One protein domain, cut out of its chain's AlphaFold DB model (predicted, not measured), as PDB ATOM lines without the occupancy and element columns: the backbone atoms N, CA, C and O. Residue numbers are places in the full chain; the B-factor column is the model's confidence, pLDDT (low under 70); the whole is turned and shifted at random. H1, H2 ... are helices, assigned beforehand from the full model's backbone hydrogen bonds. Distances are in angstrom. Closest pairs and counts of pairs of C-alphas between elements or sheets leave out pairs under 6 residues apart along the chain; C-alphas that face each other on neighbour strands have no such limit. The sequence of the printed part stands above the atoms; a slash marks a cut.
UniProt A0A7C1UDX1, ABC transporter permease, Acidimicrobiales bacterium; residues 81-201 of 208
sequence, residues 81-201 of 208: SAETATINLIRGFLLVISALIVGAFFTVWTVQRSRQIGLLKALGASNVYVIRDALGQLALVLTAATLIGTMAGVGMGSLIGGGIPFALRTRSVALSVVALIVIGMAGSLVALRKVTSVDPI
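Overview. This is residues 81 to 201 of the 208 residues of the protein "ABC transporter permease" of Acidimicrobiales bacterium (UniProt A0A7C1UDX1). What does the model look like? Three long helices make a loose rod: H1 crosses H4, and H3 and H4 fold back on each other as a hairpin, with the short H2 joining H1 to H3 at one end of the rod. Residues 81 to 90 of H1 and residues 159 to 165 of the link between H3 and H4 stick out toward the other end. What is it built of? The 121 printed residues hold four named helices, in the order H1, H2, H3, H4, and no named strand; the class is all helix. How spread out is it? The whole is loose, with a radius of gyration of the C-alphas of 18.5 A and spans of 62 by 28 by 20 A.

Along the chain. Where does the first helix run? H1 holds residues 81 to 112, from C-alpha 81 at (-27.675, -46.728, 200.849) to C-alpha 112 at (-49.820, -16.425, 228.222), 46.5 A. What follows it? H2 holds residues 114 to 122 and is 12.2 A long. H3, residues 127 to 158, is 46.2 A long. Where does the last helix end? H4, residues 170 to 196, is 38.6 A long and ends with C-alpha 196 at (-54.722, -28.653, 230.025).

Arrangement. What does H1 meet? With residues 95 to 110 alone it touches H4, the closest C-alphas being those of Gly 103 and Ser 188, 3.9 A apart; they run the same way at a steep tilt of 41 degrees. H1 and H3 are close but not clearly touching, the closest C-alphas, of Phe 106 and Leu 138, being 7.7 A apart. Where does H2 stand? It meets H1 only through their link and is apart from H4. H2 and H3 are close but not clearly touching, with the closest C-alphas, of Ile 117 and Val 130, 7.2 A apart. How do H3 and H4 stand? They form a helical hairpin, running opposite ways at a shallow tilt of 33 degrees, only just short of steep. H3 touches H4 with residues 135 to 150 alone, and the closest C-alphas, of Leu 142 and Ile 181, are 6.4 A apart. What do the backbones show? In H1, H2, H3 and H4 every O i to N i+4 pair is within hydrogen-bond range.

Size, cuts and confidence. How far does it reach? The two C-alphas farthest apart are those of Leu 123 and Gly 163, at 62.8 A. Is it continuous, and which links are long? The printed part has no cut. The link from H3 to H4, 11 residues, is long, while those from H1 to H2 and from H2 to H3 are tight. Where is confidence low? The mean pLDDT of the printed part is 84.3, and residues 162 to 163 and 191 to 201 are under 70.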
ATOM      1  N   SER A  81     -26.769 -46.373 199.751       88.94
ATOM      2  CA  SER A  81     -27.675 -46.728 200.849       88.94
ATOM      3  C   SER A  81     -27.283 -46.042 202.159       88.94
ATOM      4  O   SER A  81     -28.156 -45.562 202.879       88.94
ATOM      5  N   ALA A  82     -25.983 -45.950 202.450       90.06
ATOM      6  CA  ALA A  82     -25.475 -45.300 203.657       90.06
ATOM      7  C   ALA A  82     -25.695 -43.780 203.612       90.06
ATOM      8  O   ALA A  82     -26.195 -43.198 204.573       90.06
ATOM      9  N   GLU A  83     -25.401 -43.143 202.478       90.12
ATOM     10  CA  GLU A  83     -25.642 -41.715 202.268       90.12
ATOM     11  C   GLU A  83     -27.136 -41.389 202.375       90.12
ATOM     12  O   GLU A  83     -27.533 -40.494 203.124       90.12
ATOM     13  N   THR A  84     -27.983 -42.169 201.695       90.31
ATOM     14  CA  THR A  84     -29.440 -41.999 201.736       90.31
ATOM     15  C   THR A  84     -29.982 -42.182 203.154       90.31
ATOM     16  O   THR A  84     -30.858 -41.423 203.576       90.31
ATOM     17  N   ALA A  85     -29.457 -43.146 203.917       92.38
ATOM     18  CA  ALA A  85     -29.839 -43.361 205.308       92.38
ATOM     19  C   ALA A  85     -29.488 -42.152 206.187       92.38
ATOM     20  O   ALA A  85     -30.360 -41.640 206.891       92.38
ATOM     21  N   THR A  86     -28.256 -41.644 206.097       95.06
ATOM     22  CA  THR A  86     -27.819 -40.451 206.839       95.06
ATOM     23  C   THR A  86     -28.655 -39.226 206.474       95.06
ATOM     24  O   THR A  86     -29.116 -38.502 207.357       95.06
ATOM     25  N   ILE A  87     -28.936 -39.016 205.185       92.56
ATOM     26  CA  ILE A  87     -29.775 -37.900 204.738       92.56
ATOM     27  C   ILE A  87     -31.201 -38.006 205.287       92.56
ATOM     28  O   ILE A  87     -31.782 -37.005 205.714       92.56
ATOM     29  N   ASN A  88     -31.773 -39.210 205.301       92.75
ATOM     30  CA  ASN A  88     -33.110 -39.434 205.838       92.75
ATOM     31  C   ASN A  88     -33.147 -39.255 207.358       92.75
ATOM     32  O   ASN A  88     -34.117 -38.696 207.869       92.75
ATOM     33  N   LEU A  89     -32.085 -39.647 208.067       96.44
ATOM     34  CA  LEU A  89     -31.945 -39.415 209.501       96.44
ATOM     35  C   LEU A  89     -31.934 -37.917 209.820       96.44
ATOM     36  O   LEU A  89     -32.716 -37.472 210.657       96.44
ATOM     37  N   ILE A  90     -31.113 -37.130 209.115       95.88
ATOM     38  CA  ILE A  90     -31.048 -35.671 209.294       95.88
ATOM     39  C   ILE A  90     -32.422 -35.043 209.032       95.88
ATOM     40  O   ILE A  90     -32.913 -34.267 209.850       95.88
ATOM     41  N   ARG A  91     -33.084 -35.413 207.926       92.06
ATOM     42  CA  ARG A  91     -34.439 -34.931 207.604       92.06
ATOM     43  C   ARG A  91     -35.445 -35.279 208.700       92.06
ATOM     44  O   ARG A  91     -36.207 -34.410 209.117       92.06
ATOM     45  N   GLY A  92     -35.444 -36.523 209.174       92.44
ATOM     46  CA  GLY A  92     -36.326 -36.972 210.249       92.44
ATOM     47  C   GLY A  92     -36.086 -36.202 211.545       92.44
ATOM     48  O   GLY A  92     -37.033 -35.725 212.166       92.44
ATOM     49  N   PHE A  93     -34.823 -36.001 211.915       94.75
ATOM     50  CA  PHE A  93     -34.453 -35.261 213.115       94.75
ATOM     51  C   PHE A  93     -34.882 -33.790 213.045       94.75
ATOM     52  O   PHE A  93     -35.452 -33.271 214.004       94.75
ATOM     53  N   LEU A  94     -34.708 -33.142 211.887       93.31
ATOM     54  CA  LEU A  94     -35.203 -31.783 211.653       93.31
ATOM     55  C   LEU A  94     -36.726 -31.696 211.795       93.31
ATOM     56  O   LEU A  94     -37.218 -30.752 212.411       93.31
ATOM     57  N   LEU A  95     -37.479 -32.677 211.284       89.94
ATOM     58  CA  LEU A  95     -38.936 -32.717 211.456       89.94
ATOM     59  C   LEU A  95     -39.330 -32.870 212.932       89.94
ATOM     60  O   LEU A  95     -40.222 -32.164 213.400       89.94
ATOM     61  N   VAL A  96     -38.646 -33.744 213.677       90.12
ATOM     62  CA  VAL A  96     -38.894 -33.958 215.112       90.12
ATOM     63  C   VAL A  96     -38.607 -32.692 215.914       90.12
ATOM     64  O   VAL A  96     -39.469 -32.239 216.664       90.12
ATOM     65  N   ILE A  97     -37.433 -32.080 215.736       91.69
ATOM     66  CA  ILE A  97     -37.083 -30.833 216.426       91.69
ATOM     67  C   ILE A  97     -38.066 -29.719 216.062       91.69
ATOM     68  O   ILE A  97     -38.535 -29.018 216.955       91.69
ATOM     69  N   SER A  98     -38.436 -29.581 214.784       89.06
ATOM     70  CA  SER A  98     -39.431 -28.586 214.357       89.06
ATOM     71  C   SER A  98     -40.753 -28.765 215.105       89.06
ATOM     72  O   SER A  98     -41.316 -27.794 215.608       89.06
ATOM     73  N   ALA A  99     -41.226 -30.005 215.248       86.88
ATOM     74  CA  ALA A  99     -42.450 -30.305 215.980       86.88
ATOM     75  C   ALA A  99     -42.348 -29.982 217.477       86.88
ATOM     76  O   ALA A  99     -43.289 -29.433 218.051       86.88
ATOM     77  N   LEU A 100     -41.204 -30.286 218.102       88.50
ATOM     78  CA  LEU A 100     -40.940 -29.955 219.505       88.50
ATOM     79  C   LEU A 100     -40.929 -28.441 219.728       88.50
ATOM     80  O   LEU A 100     -41.573 -27.957 220.657       88.50
ATOM     81  N   ILE A 101     -40.244 -27.699 218.856       89.25
ATOM     82  CA  ILE A 101     -40.179 -26.236 218.897       89.25
ATOM     83  C   ILE A 101     -41.583 -25.647 218.759       89.25
ATOM     84  O   ILE A 101     -42.001 -24.871 219.615       89.25
ATOM     85  N   VAL A 102     -42.341 -26.057 217.736       86.69
ATOM     86  CA  VAL A 102     -43.727 -25.605 217.536       86.69
ATOM     87  C   VAL A 102     -44.572 -25.910 218.777       86.69
ATOM     88  O   VAL A 102     -45.232 -25.016 219.300       86.69
ATOM     89  N   GLY A 103     -44.510 -27.133 219.310       84.69
ATOM     90  CA  GLY A 103     -45.249 -27.510 220.516       84.69
ATOM     91  C   GLY A 103     -44.887 -26.670 221.747       84.69
ATOM     92  O   GLY A 103     -45.780 -26.238 222.480       84.69
ATOM     93  N   ALA A 104     -43.601 -26.385 221.957       85.56
ATOM     94  CA  ALA A 104     -43.122 -25.553 223.060       85.56
ATOM     95  C   ALA A 104     -43.582 -24.093 222.924       85.56
ATOM     96  O   ALA A 104     -44.124 -23.529 223.875       85.56
ATOM     97  N   PHE A 105     -43.450 -23.495 221.736       87.12
ATOM     98  CA  PHE A 105     -43.923 -22.132 221.480       87.12
ATOM     99  C   PHE A 105     -45.430 -22.007 221.691       87.12
ATOM    100  O   PHE A 105     -45.884 -21.089 222.371       87.12
ATOM    101  N   PHE A 106     -46.211 -22.962 221.181       82.19
ATOM    102  CA  PHE A 106     -47.658 -22.963 221.387       82.19
ATOM    103  C   PHE A 106     -48.051 -23.186 222.842       82.19
ATOM    104  O   PHE A 106     -49.043 -22.619 223.298       82.19
ATOM    105  N   THR A 107     -47.269 -23.955 223.594       80.50
ATOM    106  CA  THR A 107     -47.460 -24.102 225.040       80.50
ATOM    107  C   THR A 107     -47.294 -22.764 225.748       80.50
ATOM    108  O   THR A 107     -48.205 -22.335 226.455       80.50
ATOM    109  N   VAL A 108     -46.178 -22.069 225.510       84.25
ATOM    110  CA  VAL A 108     -45.917 -20.745 226.097       84.25
ATOM    111  C   VAL A 108     -47.011 -19.753 225.702       84.25
ATOM    112  O   VAL A 108     -47.573 -19.080 226.564       84.25
ATOM    113  N   TRP A 109     -47.386 -19.725 224.422       82.69
ATOM    114  CA  TRP A 109     -48.464 -18.883 223.908       82.69
ATOM    115  C   TRP A 109     -49.806 -19.159 224.601       82.69
ATOM    116  O   TRP A 109     -50.520 -18.239 225.002       82.69
ATOM    117  N   THR A 110     -50.149 -20.435 224.783       77.69
ATOM    118  CA  THR A 110     -51.393 -20.849 225.445       77.69
ATOM    119  C   THR A 110     -51.404 -20.424 226.910       77.69
ATOM    120  O   THR A 110     -52.404 -19.883 227.384       77.69
ATOM    121  N   VAL A 111     -50.286 -20.605 227.622       80.56
ATOM    122  CA  VAL A 111     -50.142 -20.180 229.024       80.56
ATOM    123  C   VAL A 111     -50.289 -18.664 229.151       80.56
ATOM    124  O   VAL A 111     -51.024 -18.196 230.021       80.56
ATOM    125  N   GLN A 112     -49.683 -17.887 228.249       83.38
ATOM    126  CA  GLN A 112     -49.820 -16.425 228.222       83.38
ATOM    127  C   GLN A 112     -51.271 -15.969 227.984       83.38
ATOM    128  O   GLN A 112     -51.702 -14.959 228.542       83.38
ATOM    129  N   ARG A 113     -52.063 -16.734 227.219       81.44
ATOM    130  CA  ARG A 113     -53.492 -16.467 226.968       81.44
ATOM    131  C   ARG A 113     -54.460 -17.072 227.988       81.44
ATOM    132  O   ARG A 113     -55.669 -16.865 227.868       81.44
ATOM    133  N   SER A 114     -53.972 -17.763 229.016       77.56
ATOM    134  CA  SER A 114     -54.804 -18.444 230.023       77.56
ATOM    135  C   SER A 114     -55.866 -17.543 230.668       77.56
ATOM    136  O   SER A 114     -57.010 -17.965 230.815       77.56
ATOM    137  N   ARG A 115     -55.540 -16.277 230.977       78.69
ATOM    138  CA  ARG A 115     -56.502 -15.299 231.528       78.69
ATOM    139  C   ARG A 115     -57.656 -14.998 230.569       78.69
ATOM    140  O   ARG A 115     -58.807 -14.956 230.990       78.69
ATOM    141  N   GLN A 116     -57.363 -14.825 229.279       82.06
ATOM    142  CA  GLN A 116     -58.379 -14.577 228.246       82.06
ATOM    143  C   GLN A 116     -59.280 -15.804 228.065       82.06
ATOM    144  O   GLN A 116     -60.500 -15.678 227.979       82.06
ATOM    145  N   ILE A 117     -58.682 -16.999 228.082       78.31
ATOM    146  CA  ILE A 117     -59.407 -18.271 228.039       78.31
ATOM    147  C   ILE A 117     -60.310 -18.425 229.274       78.31
ATOM    148  O   ILE A 117     -61.461 -18.830 229.144       78.31
ATOM    149  N   GLY A 118     -59.819 -18.066 230.464       76.62
ATOM    150  CA  GLY A 118     -60.591 -18.082 231.707       76.62
ATOM    151  C   GLY A 118     -61.824 -17.177 231.652       76.62
ATOM    152  O   GLY A 118     -62.912 -17.615 232.019       76.62
ATOM    153  N   LEU A 119     -61.683 -15.961 231.111       84.62
ATOM    154  CA  LEU A 119     -62.804 -15.035 230.898       84.62
ATOM    155  C   LEU A 119     -63.840 -15.593 229.911       84.62
ATOM    156  O   LEU A 119     -65.033 -15.563 230.196       84.62
ATOM    157  N   LEU A 120     -63.401 -16.168 228.786       82.44
ATOM    158  CA  LEU A 120     -64.289 -16.825 227.815       82.44
ATOM    159  C   LEU A 120     -65.104 -17.958 228.451       82.44
ATOM    160  O   LEU A 120     -66.302 -18.083 228.201       82.44
ATOM    161  N   LYS A 121     -64.472 -18.767 229.304       79.56
ATOM    162  CA  LYS A 121     -65.147 -19.857 230.022       79.56
ATOM    163  C   LYS A 121     -66.125 -19.333 231.074       79.56
ATOM    164  O   LYS A 121     -67.203 -19.902 231.210       79.56
ATOM    165  N   ALA A 122     -65.795 -18.238 231.763       83.88
ATOM    166  CA  ALA A 122     -66.703 -17.574 232.703       83.88
ATOM    167  C   ALA A 122     -67.961 -17.012 232.012       83.88
ATOM    168  O   ALA A 122     -69.027 -16.973 232.616       83.88
ATOM    169  N   LEU A 123     -67.855 -16.649 230.729       86.00
ATOM    170  CA  LEU A 123     -68.978 -16.238 229.879       86.00
ATOM    171  C   LEU A 123     -69.751 -17.420 229.253       86.00
ATOM    172  O   LEU A 123     -70.658 -17.200 228.457       86.00
ATOM    173  N   GLY A 124     -69.414 -18.667 229.601       85.81
ATOM    174  CA  GLY A 124     -70.134 -19.868 229.160       85.81
ATOM    175  C   GLY A 124     -69.516 -20.614 227.971       85.81
ATOM    176  O   GLY A 124     -70.136 -21.542 227.449       85.81
ATOM    177  N   ALA A 125     -68.302 -20.266 227.528       82.75
ATOM    178  CA  ALA A 125     -67.637 -21.006 226.454       82.75
ATOM    179  C   ALA A 125     -67.250 -22.432 226.890       82.75
ATOM    180  O   ALA A 125     -66.650 -22.650 227.946       82.75
ATOM    181  N   SER A 126     -67.538 -23.421 226.039       84.75
ATOM    182  CA  SER A 126     -67.182 -24.820 226.296       84.75
ATOM    183  C   SER A 126     -65.681 -25.082 226.094       84.75
ATOM    184  O   SER A 126     -65.023 -24.461 225.260       84.75
ATOM    185  N   ASN A 127     -65.129 -26.073 226.806       76.94
ATOM    186  CA  ASN A 127     -63.735 -26.517 226.621       76.94
ATOM    187  C   ASN A 127     -63.431 -26.901 225.164       76.94
ATOM    188  O   ASN A 127     -62.355 -26.609 224.647       76.94
ATOM    189  N   VAL A 128     -64.395 -27.543 224.498       80.75
ATOM    190  CA  VAL A 128     -64.266 -27.985 223.104       80.75
ATOM    191  C   VAL A 128     -64.149 -26.794 222.160       80.75
ATOM    192  O   VAL A 128     -63.348 -26.838 221.227       80.75
ATOM    193  N   TYR A 129     -64.910 -25.726 222.409       83.56
ATOM    194  CA  TYR A 129     -64.826 -24.497 221.624       83.56
ATOM    195  C   TYR A 129     -63.434 -23.861 221.732       83.56
ATOM    196  O   TYR A 129     -62.805 -23.599 220.712       83.56
ATOM    197  N   VAL A 130     -62.914 -23.711 222.954       79.25
ATOM    198  CA  VAL A 130     -61.585 -23.121 223.201       79.25
ATOM    199  C   VAL A 130     -60.470 -23.928 222.526       79.25
ATOM    200  O   VAL A 130     -59.581 -23.354 221.902       79.25
ATOM    201  N   ILE A 131     -60.517 -25.261 222.615       78.06
ATOM    202  CA  ILE A 131     -59.511 -26.128 221.981       78.06
ATOM    203  C   ILE A 131     -59.581 -26.020 220.454       78.06
ATOM    204  O   ILE A 131     -58.543 -25.955 219.799       78.06
ATOM    205  N   ARG A 132     -60.787 -25.983 219.873       85.19
ATOM    206  CA  ARG A 132     -60.963 -25.826 218.421       85.19
ATOM    207  C   ARG A 132     -60.456 -24.480 217.917       85.19
ATOM    208  O   ARG A 132     -59.774 -24.458 216.897       85.19
ATOM    209  N   ASP A 133     -60.745 -23.397 218.632       85.81
ATOM    210  CA  ASP A 133     -60.236 -22.063 218.301       85.81
ATOM    211  C   ASP A 133     -58.700 -22.028 218.344       85.81
ATOM    212  O   ASP A 133     -58.053 -21.631 217.373       85.81
ATOM    213  N   ALA A 134     -58.101 -22.553 219.418       81.31
ATOM    214  CA  ALA A 134     -56.650 -22.616 219.562       81.31
ATOM    215  C   ALA A 134     -55.984 -23.456 218.456       81.31
ATOM    216  O   ALA A 134     -54.973 -23.040 217.887       81.31
ATOM    217  N   LEU A 135     -56.557 -24.615 218.109       84.62
ATOM    218  CA  LEU A 135     -56.061 -25.457 217.016       84.62
ATOM    219  C   LEU A 135     -56.229 -24.796 215.641       84.62
ATOM    220  O   LEU A 135     -55.363 -24.959 214.785       84.62
ATOM    221  N   GLY A 136     -57.304 -24.034 215.424       89.31
ATOM    222  CA  GLY A 136     -57.512 -23.266 214.194       89.31
ATOM    223  C   GLY A 136     -56.475 -22.152 214.026       89.31
ATOM    224  O   GLY A 136     -55.857 -22.039 212.967       89.31
ATOM    225  N   GLN A 137     -56.220 -21.382 215.087       88.50
ATOM    226  CA  GLN A 137     -55.174 -20.352 215.102       88.50
ATOM    227  C   GLN A 137     -53.790 -20.960 214.867       88.50
ATOM    228  O   GLN A 137     -53.016 -20.452 214.056       88.50
ATOM    229  N   LEU A 138     -53.503 -22.088 215.520       87.69
ATOM    230  CA  LEU A 138     -52.297 -22.872 215.284       87.69
ATOM    231  C   LEU A 138     -52.158 -23.272 213.818       87.69
ATOM    232  O   LEU A 138     -51.102 -23.047 213.235       87.69
ATOM    233  N   ALA A 139     -53.191 -23.872 213.229       92.00
ATOM    234  CA  ALA A 139     -53.141 -24.348 211.853       92.00
ATOM    235  C   ALA A 139     -52.865 -23.193 210.881       92.00
ATOM    236  O   ALA A 139     -52.036 -23.337 209.981       92.00
ATOM    237  N   LEU A 140     -53.494 -22.034 211.101       93.81
ATOM    238  CA  LEU A 140     -53.277 -20.837 210.294       93.81
ATOM    239  C   LEU A 140     -51.831 -20.334 210.401       93.81
ATOM    240  O   LEU A 140     -51.163 -20.164 209.381       93.81
ATOM    241  N   VAL A 141     -51.334 -20.137 211.626       92.00
ATOM    242  CA  VAL A 141     -49.975 -19.634 211.876       92.00
ATOM    243  C   VAL A 141     -48.926 -20.612 211.352       92.00
ATOM    244  O   VAL A 141     -47.993 -20.201 210.667       92.00
ATOM    245  N   LEU A 142     -49.095 -21.909 211.618       92.75
ATOM    246  CA  LEU A 142     -48.176 -22.955 211.175       92.75
ATOM    247  C   LEU A 142     -48.129 -23.044 209.651       92.75
ATOM    248  O   LEU A 142     -47.044 -23.128 209.078       92.75
ATOM    249  N   THR A 143     -49.284 -22.984 208.986       95.56
ATOM    250  CA  THR A 143     -49.353 -23.009 207.521       95.56
ATOM    251  C   THR A 143     -48.679 -21.775 206.934       95.56
ATOM    252  O   THR A 143     -47.811 -21.912 206.076       95.56
ATOM    253  N   ALA A 144     -49.000 -20.576 207.431       96.12
ATOM    254  CA  ALA A 144     -48.393 -19.336 206.953       96.12
ATOM    255  C   ALA A 144     -46.868 -19.330 207.147       96.12
ATOM    256  O   ALA A 144     -46.128 -19.065 206.201       96.12
ATOM    257  N   ALA A 145     -46.388 -19.698 208.337       93.88
ATOM    258  CA  ALA A 145     -44.960 -19.779 208.632       93.88
ATOM    259  C   ALA A 145     -44.250 -20.818 207.753       93.88
ATOM    260  O   ALA A 145     -43.171 -20.546 207.227       93.88
ATOM    261  N   THR A 146     -44.868 -21.984 207.537       94.88
ATOM    262  CA  THR A 146     -44.306 -23.035 206.675       94.88
ATOM    263  C   THR A 146     -44.229 -22.574 205.221       94.88
ATOM    264  O   THR A 146     -43.218 -22.809 204.562       94.88
ATOM    265  N   LEU A 147     -45.254 -21.881 204.715       96.19
ATOM    266  CA  LEU A 147     -45.258 -21.335 203.357       96.19
ATOM    267  C   LEU A 147     -44.186 -20.257 203.182       96.19
ATOM    268  O   LEU A 147     -43.426 -20.315 202.220       96.19
ATOM    269  N   ILE A 148     -44.070 -19.325 204.131       97.19
ATOM    270  CA  ILE A 148     -43.027 -18.289 204.120       97.19
ATOM    271  C   ILE A 148     -41.634 -18.927 204.155       97.19
ATOM    272  O   ILE A 148     -40.792 -18.608 203.316       97.19
ATOM    273  N   GLY A 149     -41.401 -19.878 205.064       94.88
ATOM    274  CA  GLY A 149     -40.134 -20.604 205.152       94.88
ATOM    275  C   GLY A 149     -39.816 -21.397 203.882       94.88
ATOM    276  O   GLY A 149     -38.671 -21.418 203.437       94.88
ATOM    277  N   THR A 150     -40.829 -21.989 203.246       94.62
ATOM    278  CA  THR A 150     -40.671 -22.709 201.974       94.62
ATOM    279  C   THR A 150     -40.315 -21.763 200.836       94.62
ATOM    280  O   THR A 150     -39.398 -22.059 200.077       94.62
ATOM    281  N   MET A 151     -40.985 -20.611 200.730       94.88
ATOM    282  CA  MET A 151     -40.650 -19.587 199.735       94.88
ATOM    283  C   MET A 151     -39.219 -19.083 199.921       94.88
ATOM    284  O   MET A 151     -38.473 -19.008 198.948       94.88
ATOM    285  N   ALA A 152     -38.807 -18.812 201.163       95.19
ATOM    286  CA  ALA A 152     -37.434 -18.427 201.472       95.19
ATOM    287  C   ALA A 152     -36.433 -19.538 201.110       95.19
ATOM    288  O   ALA A 152     -35.415 -19.265 200.483       95.19
ATOM    289  N   GLY A 153     -36.732 -20.797 201.448       91.75
ATOM    290  CA  GLY A 153     -35.880 -21.948 201.141       91.75
ATOM    291  C   GLY A 153     -35.724 -22.204 199.642       91.75
ATOM    292  O   GLY A 153     -34.613 -22.427 199.167       91.75
ATOM    293  N   VAL A 154     -36.818 -22.124 198.880       91.25
ATOM    294  CA  VAL A 154     -36.788 -22.229 197.414       91.25
ATOM    295  C   VAL A 154     -36.038 -21.042 196.805       91.25
ATOM    296  O   VAL A 154     -35.204 -21.244 195.924       91.25
ATOM    297  N   GLY A 155     -36.274 -19.827 197.309       91.12
ATOM    298  CA  GLY A 155     -35.574 -18.615 196.885       91.12
ATOM    299  C   GLY A 155     -34.062 -18.720 197.085       91.12
ATOM    300  O   GLY A 155     -33.304 -18.555 196.135       91.12
ATOM    301  N   MET A 156     -33.614 -19.098 198.284       90.38
ATOM    302  CA  MET A 156     -32.196 -19.353 198.566       90.38
ATOM    303  C   MET A 156     -31.633 -20.490 197.710       90.38
ATOM    304  O   MET A 156     -30.522 -20.383 197.202       90.38
ATOM    305  N   GLY A 157     -32.408 -21.555 197.495       86.94
ATOM    306  CA  GLY A 157     -32.005 -22.665 196.637       86.94
ATOM    307  C   GLY A 157     -31.762 -22.255 195.184       86.94
ATOM    308  O   GLY A 157     -30.903 -22.839 194.533       86.94
ATOM    309  N   SER A 158     -32.457 -21.229 194.687       83.81
ATOM    310  CA  SER A 158     -32.235 -20.701 193.333       83.81
ATOM    311  C   SER A 158     -30.896 -19.969 193.167       83.81
ATOM    312  O   SER A 158     -30.425 -19.812 192.045       83.81
ATOM    313  N   LEU A 159     -30.262 -19.562 194.273       86.00
ATOM    314  CA  LEU A 159     -28.945 -18.917 194.278       86.00
ATOM    315  C   LEU A 159     -27.789 -19.930 194.227       86.00
ATOM    316  O   LEU A 159     -26.634 -19.540 194.054       86.00
ATOM    317  N   ILE A 160     -28.074 -21.225 194.391       83.75
ATOM    318  CA  ILE A 160     -27.068 -22.287 194.334       83.75
ATOM    319  C   ILE A 160     -26.706 -22.540 192.861       83.75
ATOM    320  O   ILE A 160     -27.550 -22.935 192.060       83.75
ATOM    321  N   GLY A 161     -25.444 -22.285 192.499       76.56
ATOM    322  CA  GLY A 161     -24.940 -22.408 191.127       76.56
ATOM    323  C   GLY A 161     -24.808 -23.851 190.615       76.56
ATOM    324  O   GLY A 161     -24.813 -24.814 191.380       76.56
ATOM    325  N   GLY A 162     -24.619 -23.996 189.297       66.38
ATOM    326  CA  GLY A 162     -24.674 -25.280 188.573       66.38
ATOM    327  C   GLY A 162     -23.576 -26.312 188.874       66.38
ATOM    328  O   GLY A 162     -23.611 -27.396 188.303       66.38
ATOM    329  N   GLY A 163     -22.613 -26.003 189.747       66.56
ATOM    330  CA  GLY A 163     -21.554 -26.936 190.156       66.56
ATOM    331  C   GLY A 163     -21.933 -27.855 191.322       66.56
ATOM    332  O   GLY A 163     -21.206 -28.800 191.613       66.56
ATOM    333  N   ILE A 164     -23.054 -27.592 192.001       70.31
ATOM    334  CA  ILE A 164     -23.509 -28.387 193.147       70.31
ATOM    335  C   ILE A 164     -24.714 -29.221 192.696       70.31
ATOM    336  O   ILE A 164     -25.681 -28.639 192.200       70.31
ATOM    337  N   PRO A 165     -24.707 -30.560 192.868       70.38
ATOM    338  CA  PRO A 165     -25.820 -31.437 192.497       70.38
ATOM    339  C   PRO A 165     -27.004 -31.260 193.465       70.38
ATOM    340  O   PRO A 165     -27.343 -32.133 194.262       70.38
ATOM    341  N   PHE A 166     -27.636 -30.094 193.401       77.56
ATOM    342  CA  PHE A 166     -28.771 -29.687 194.210       77.56
ATOM    343  C   PHE A 166     -30.021 -29.639 193.332       77.56
ATOM    344  O   PHE A 166     -30.089 -28.901 192.354       77.56
ATOM    345  N   ALA A 167     -31.026 -30.444 193.677       80.81
ATOM    346  CA  ALA A 167     -32.265 -30.536 192.913       80.81
ATOM    347  C   ALA A 167     -33.484 -30.341 193.819       80.81
ATOM    348  O   ALA A 167     -33.894 -31.249 194.549       80.81
ATOM    349  N   LEU A 168     -34.116 -29.170 193.718       82.44
ATOM    350  CA  LEU A 168     -35.413 -28.908 194.335       82.44
ATOM    351  C   LEU A 168     -36.526 -29.500 193.474       82.44
ATOM    352  O   LEU A 168     -36.980 -28.909 192.499       82.44
ATOM    353  N   ARG A 169     -36.986 -30.693 193.848       88.88
ATOM    354  CA  ARG A 169     -38.164 -31.307 193.228       88.88
ATOM    355  C   ARG A 169     -39.423 -30.812 193.927       88.88
ATOM    356  O   ARG A 169     -39.588 -31.062 195.121       88.88
ATOM    357  N   THR A 170     -40.352 -30.229 193.173       90.19
ATOM    358  CA  THR A 170     -41.646 -29.729 193.677       90.19
ATOM    359  C   THR A 170     -42.377 -30.762 194.531       90.19
ATOM    360  O   THR A 170     -42.870 -30.440 195.606       90.19
ATOM    361  N   ARG A 171     -42.378 -32.032 194.105       92.50
ATOM    362  CA  ARG A 171     -42.995 -33.134 194.859       92.50
ATOM    363  C   ARG A 171     -42.368 -33.324 196.242       92.50
ATOM    364  O   ARG A 171     -43.095 -33.503 197.212       92.50
ATOM    365  N   SER A 172     -41.040 -33.293 196.337       88.94
ATOM    366  CA  SER A 172     -40.335 -33.465 197.612       88.94
ATOM    367  C   SER A 172     -40.588 -32.284 198.545       88.94
ATOM    368  O   SER A 172     -40.873 -32.498 199.717       88.94
ATOM    369  N   VAL A 173     -40.565 -31.056 198.013       92.06
ATOM    370  CA  VAL A 173     -40.881 -29.840 198.778       92.06
ATOM    371  C   VAL A 173     -42.314 -29.892 199.311       92.06
ATOM    372  O   VAL A 173     -42.530 -29.694 200.503       92.06
ATOM    373  N   ALA A 174     -43.287 -30.239 198.465       93.62
ATOM    374  CA  ALA A 174     -44.686 -30.357 198.866       93.62
ATOM    375  C   ALA A 174     -44.888 -31.410 199.970       93.62
ATOM    376  O   ALA A 174     -45.583 -31.149 200.950       93.62
ATOM    377  N   LEU A 175     -44.240 -32.576 199.854       93.25
ATOM    378  CA  LEU A 175     -44.280 -33.607 200.896       93.25
ATOM    379  C   LEU A 175     -43.698 -33.102 202.223       93.25
ATOM    380  O   LEU A 175     -44.283 -33.359 203.271       93.25
ATOM    381  N   SER A 176     -42.591 -32.355 202.191       91.56
ATOM    382  CA  SER A 176     -42.000 -31.761 203.396       91.56
ATOM    383  C   SER A 176     -42.907 -30.714 204.044       91.56
ATOM    384  O   SER A 176     -43.033 -30.713 205.265       91.56
ATOM    385  N   VAL A 177     -43.576 -29.867 203.255       94.38
ATOM    386  CA  VAL A 177     -44.555 -28.883 203.757       94.38
ATOM    387  C   VAL A 177     -45.703 -29.580 204.481       94.38
ATOM    388  O   VAL A 177     -46.020 -29.237 205.619       94.38
ATOM    389  N   VAL A 178     -46.297 -30.594 203.848       95.06
ATOM    390  CA  VAL A 178     -47.394 -31.363 204.448       95.06
ATOM    391  C   VAL A 178     -46.925 -32.070 205.719       95.06
ATOM    392  O   VAL A 178     -47.604 -31.996 206.741       95.06
ATOM    393  N   ALA A 179     -45.749 -32.704 205.691       93.88
ATOM    394  CA  ALA A 179     -45.183 -33.372 206.858       93.88
ATOM    395  C   ALA A 179     -44.956 -32.397 208.023       93.88
ATOM    396  O   ALA A 179     -45.343 -32.701 209.147       93.88
ATOM    397  N   LEU A 180     -44.394 -31.212 207.767       92.75
ATOM    398  CA  LEU A 180     -44.180 -30.186 208.792       92.75
ATOM    399  C   LEU A 180     -45.489 -29.721 209.430       92.75
ATOM    400  O   LEU A 180     -45.566 -29.629 210.653       92.75
ATOM    401  N   ILE A 181     -46.525 -29.475 208.624       93.12
ATOM    402  CA  ILE A 181     -47.830 -29.048 209.138       93.12
ATOM    403  C   ILE A 181     -48.456 -30.161 209.987       93.12
ATOM    404  O   ILE A 181     -48.867 -29.918 211.118       93.12
ATOM    405  N   VAL A 182     -48.489 -31.397 209.480       93.25
ATOM    406  CA  VAL A 182     -49.103 -32.536 210.183       93.25
ATOM    407  C   VAL A 182     -48.372 -32.845 211.488       93.25
ATOM    408  O   VAL A 182     -49.006 -32.946 212.539       93.25
ATOM    409  N   ILE A 183     -47.044 -32.965 211.448       91.50
ATOM    410  CA  ILE A 183     -46.238 -33.290 212.629       91.50
ATOM    411  C   ILE A 183     -46.250 -32.108 213.612       91.50
ATOM    412  O   ILE A 183     -46.368 -32.327 214.815       91.50
ATOM    413  N   GLY A 184     -46.210 -30.863 213.130       89.69
ATOM    414  CA  GLY A 184     -46.313 -29.669 213.970       89.69
ATOM    415  C   GLY A 184     -47.650 -29.580 214.712       89.69
ATOM    416  O   GLY A 184     -47.659 -29.330 215.916       89.69
ATOM    417  N   MET A 185     -48.769 -29.868 214.035       89.25
ATOM    418  CA  MET A 185     -50.081 -29.969 214.688       89.25
ATOM    419  C   MET A 185     -50.154 -31.129 215.687       89.25
ATOM    420  O   MET A 185     -50.754 -30.994 216.751       89.25
ATOM    421  N   ALA A 186     -49.557 -32.279 215.366       88.50
ATOM    422  CA  ALA A 186     -49.520 -33.414 216.283       88.50
ATOM    423  C   ALA A 186     -48.702 -33.088 217.547       88.50
ATOM    424  O   ALA A 186     -49.157 -33.348 218.662       88.50
ATOM    425  N   GLY A 187     -47.528 -32.471 217.384       82.06
ATOM    426  CA  GLY A 187     -46.645 -32.070 218.480       82.06
ATOM    427  C   GLY A 187     -47.288 -31.042 219.411       82.06
ATOM    428  O   GLY A 187     -47.223 -31.183 220.634       82.06
ATOM    429  N   SER A 188     -47.983 -30.048 218.858       79.62
ATOM    430  CA  SER A 188     -48.699 -29.052 219.658       79.62
ATOM    431  C   SER A 188     -49.938 -29.617 220.349       79.62
ATOM    432  O   SER A 188     -50.205 -29.231 221.481       79.62
ATOM    433  N   LEU A 189     -50.667 -30.562 219.742       80.06
ATOM    434  CA  LEU A 189     -51.798 -31.225 220.396       80.06
ATOM    435  C   LEU A 189     -51.345 -32.009 221.636       80.06
ATOM    436  O   LEU A 189     -52.010 -31.970 222.672       80.06
ATOM    437  N   VAL A 190     -50.209 -32.708 221.543       75.81
ATOM    438  CA  VAL A 190     -49.599 -33.409 222.683       75.81
ATOM    439  C   VAL A 190     -49.199 -32.414 223.773       75.81
ATOM    440  O   VAL A 190     -49.512 -32.631 224.944       75.81
ATOM    441  N   ALA A 191     -48.565 -31.303 223.395       69.88
ATOM    442  CA  ALA A 191     -48.149 -30.272 224.337       69.88
ATOM    443  C   ALA A 191     -49.354 -29.592 225.020       69.88
ATOM    444  O   ALA A 191     -49.387 -29.472 226.244       69.88
ATOM    445  N   LEU A 192     -50.396 -29.260 224.251       68.69
ATOM    446  CA  LEU A 192     -51.639 -28.666 224.737       68.69
ATOM    447  C   LEU A 192     -52.355 -29.586 225.727       68.69
ATOM    448  O   LEU A 192     -52.743 -29.127 226.797       68.69
ATOM    449  N   ARG A 193     -52.475 -30.886 225.416       69.19
ATOM    450  CA  ARG A 193     -53.054 -31.870 226.346       69.19
ATOM    451  C   ARG A 193     -52.335 -31.857 227.690       69.19
ATOM    452  O   ARG A 193     -53.005 -31.809 228.717       69.19
ATOM    453  N   LYS A 194     -51.000 -31.842 227.668       60.88
ATOM    454  CA  LYS A 194     -50.157 -31.840 228.870       60.88
ATOM    455  C   LYS A 194     -50.336 -30.578 229.721       60.88
ATOM    456  O   LYS A 194     -50.232 -30.651 230.937       60.88
ATOM    457  N   VAL A 195     -50.624 -29.434 229.096       58.31
ATOM    458  CA  VAL A 195     -50.907 -28.163 229.788       58.31
ATOM    459  C   VAL A 195     -52.326 -28.149 230.353       58.31
ATOM    460  O   VAL A 195     -52.531 -27.748 231.491       58.31
ATOM    461  N   THR A 196     -53.315 -28.620 229.588       58.69
ATOM    462  CA  THR A 196     -54.722 -28.653 230.025       58.69
ATOM    463  C   THR A 196     -55.031 -29.738 231.058       58.69
ATOM    464  O   THR A 196     -56.081 -29.675 231.688       58.69
ATOM    465  N   SER A 197     -54.150 -30.731 231.226       55.22
ATOM    466  CA  SER A 197     -54.255 -31.746 232.281       55.22
ATOM    467  C   SER A 197     -53.726 -31.273 233.638       55.22
ATOM    468  O   SER A 197     -53.827 -32.017 234.606       55.22
ATOM    469  N   VAL A 198     -53.125 -30.080 233.714       49.22
ATOM    470  CA  VAL A 198     -52.717 -29.468 234.985       49.22
ATOM    471  C   VAL A 198     -53.916 -28.721 235.569       49.22
ATOM    472  O   VAL A 198     -54.559 -27.930 234.877       49.22
ATOM    473  N   ASP A 199     -54.233 -29.006 236.831       42.88
ATOM    474  CA  ASP A 199     -55.477 -28.598 237.479       42.88
ATOM    475  C   ASP A 199     -55.687 -27.064 237.500       42.88
ATOM    476  O   ASP A 199     -54.837 -26.329 238.020       42.88
ATOM    477  N   PRO A 200     -56.840 -26.548 237.023       49.75
ATOM    478  CA  PRO A 200     -57.147 -25.113 237.008       49.75
ATOM    479  C   PRO A 200     -57.165 -24.463 238.397       49.75
ATOM    480  O   PRO A 200     -57.000 -23.247 238.503       49.75
ATOM    481  N   ILE A 201     -57.364 -25.256 239.457       47.62
ATOM    482  CA  ILE A 201     -57.449 -24.763 240.838       47.62
ATOM    483  C   ILE A 201     -56.101 -24.230 241.350       47.62
ATOM    484  O   ILE A 201     -56.079 -23.368 242.221       47.62
TER     485      ILE A 201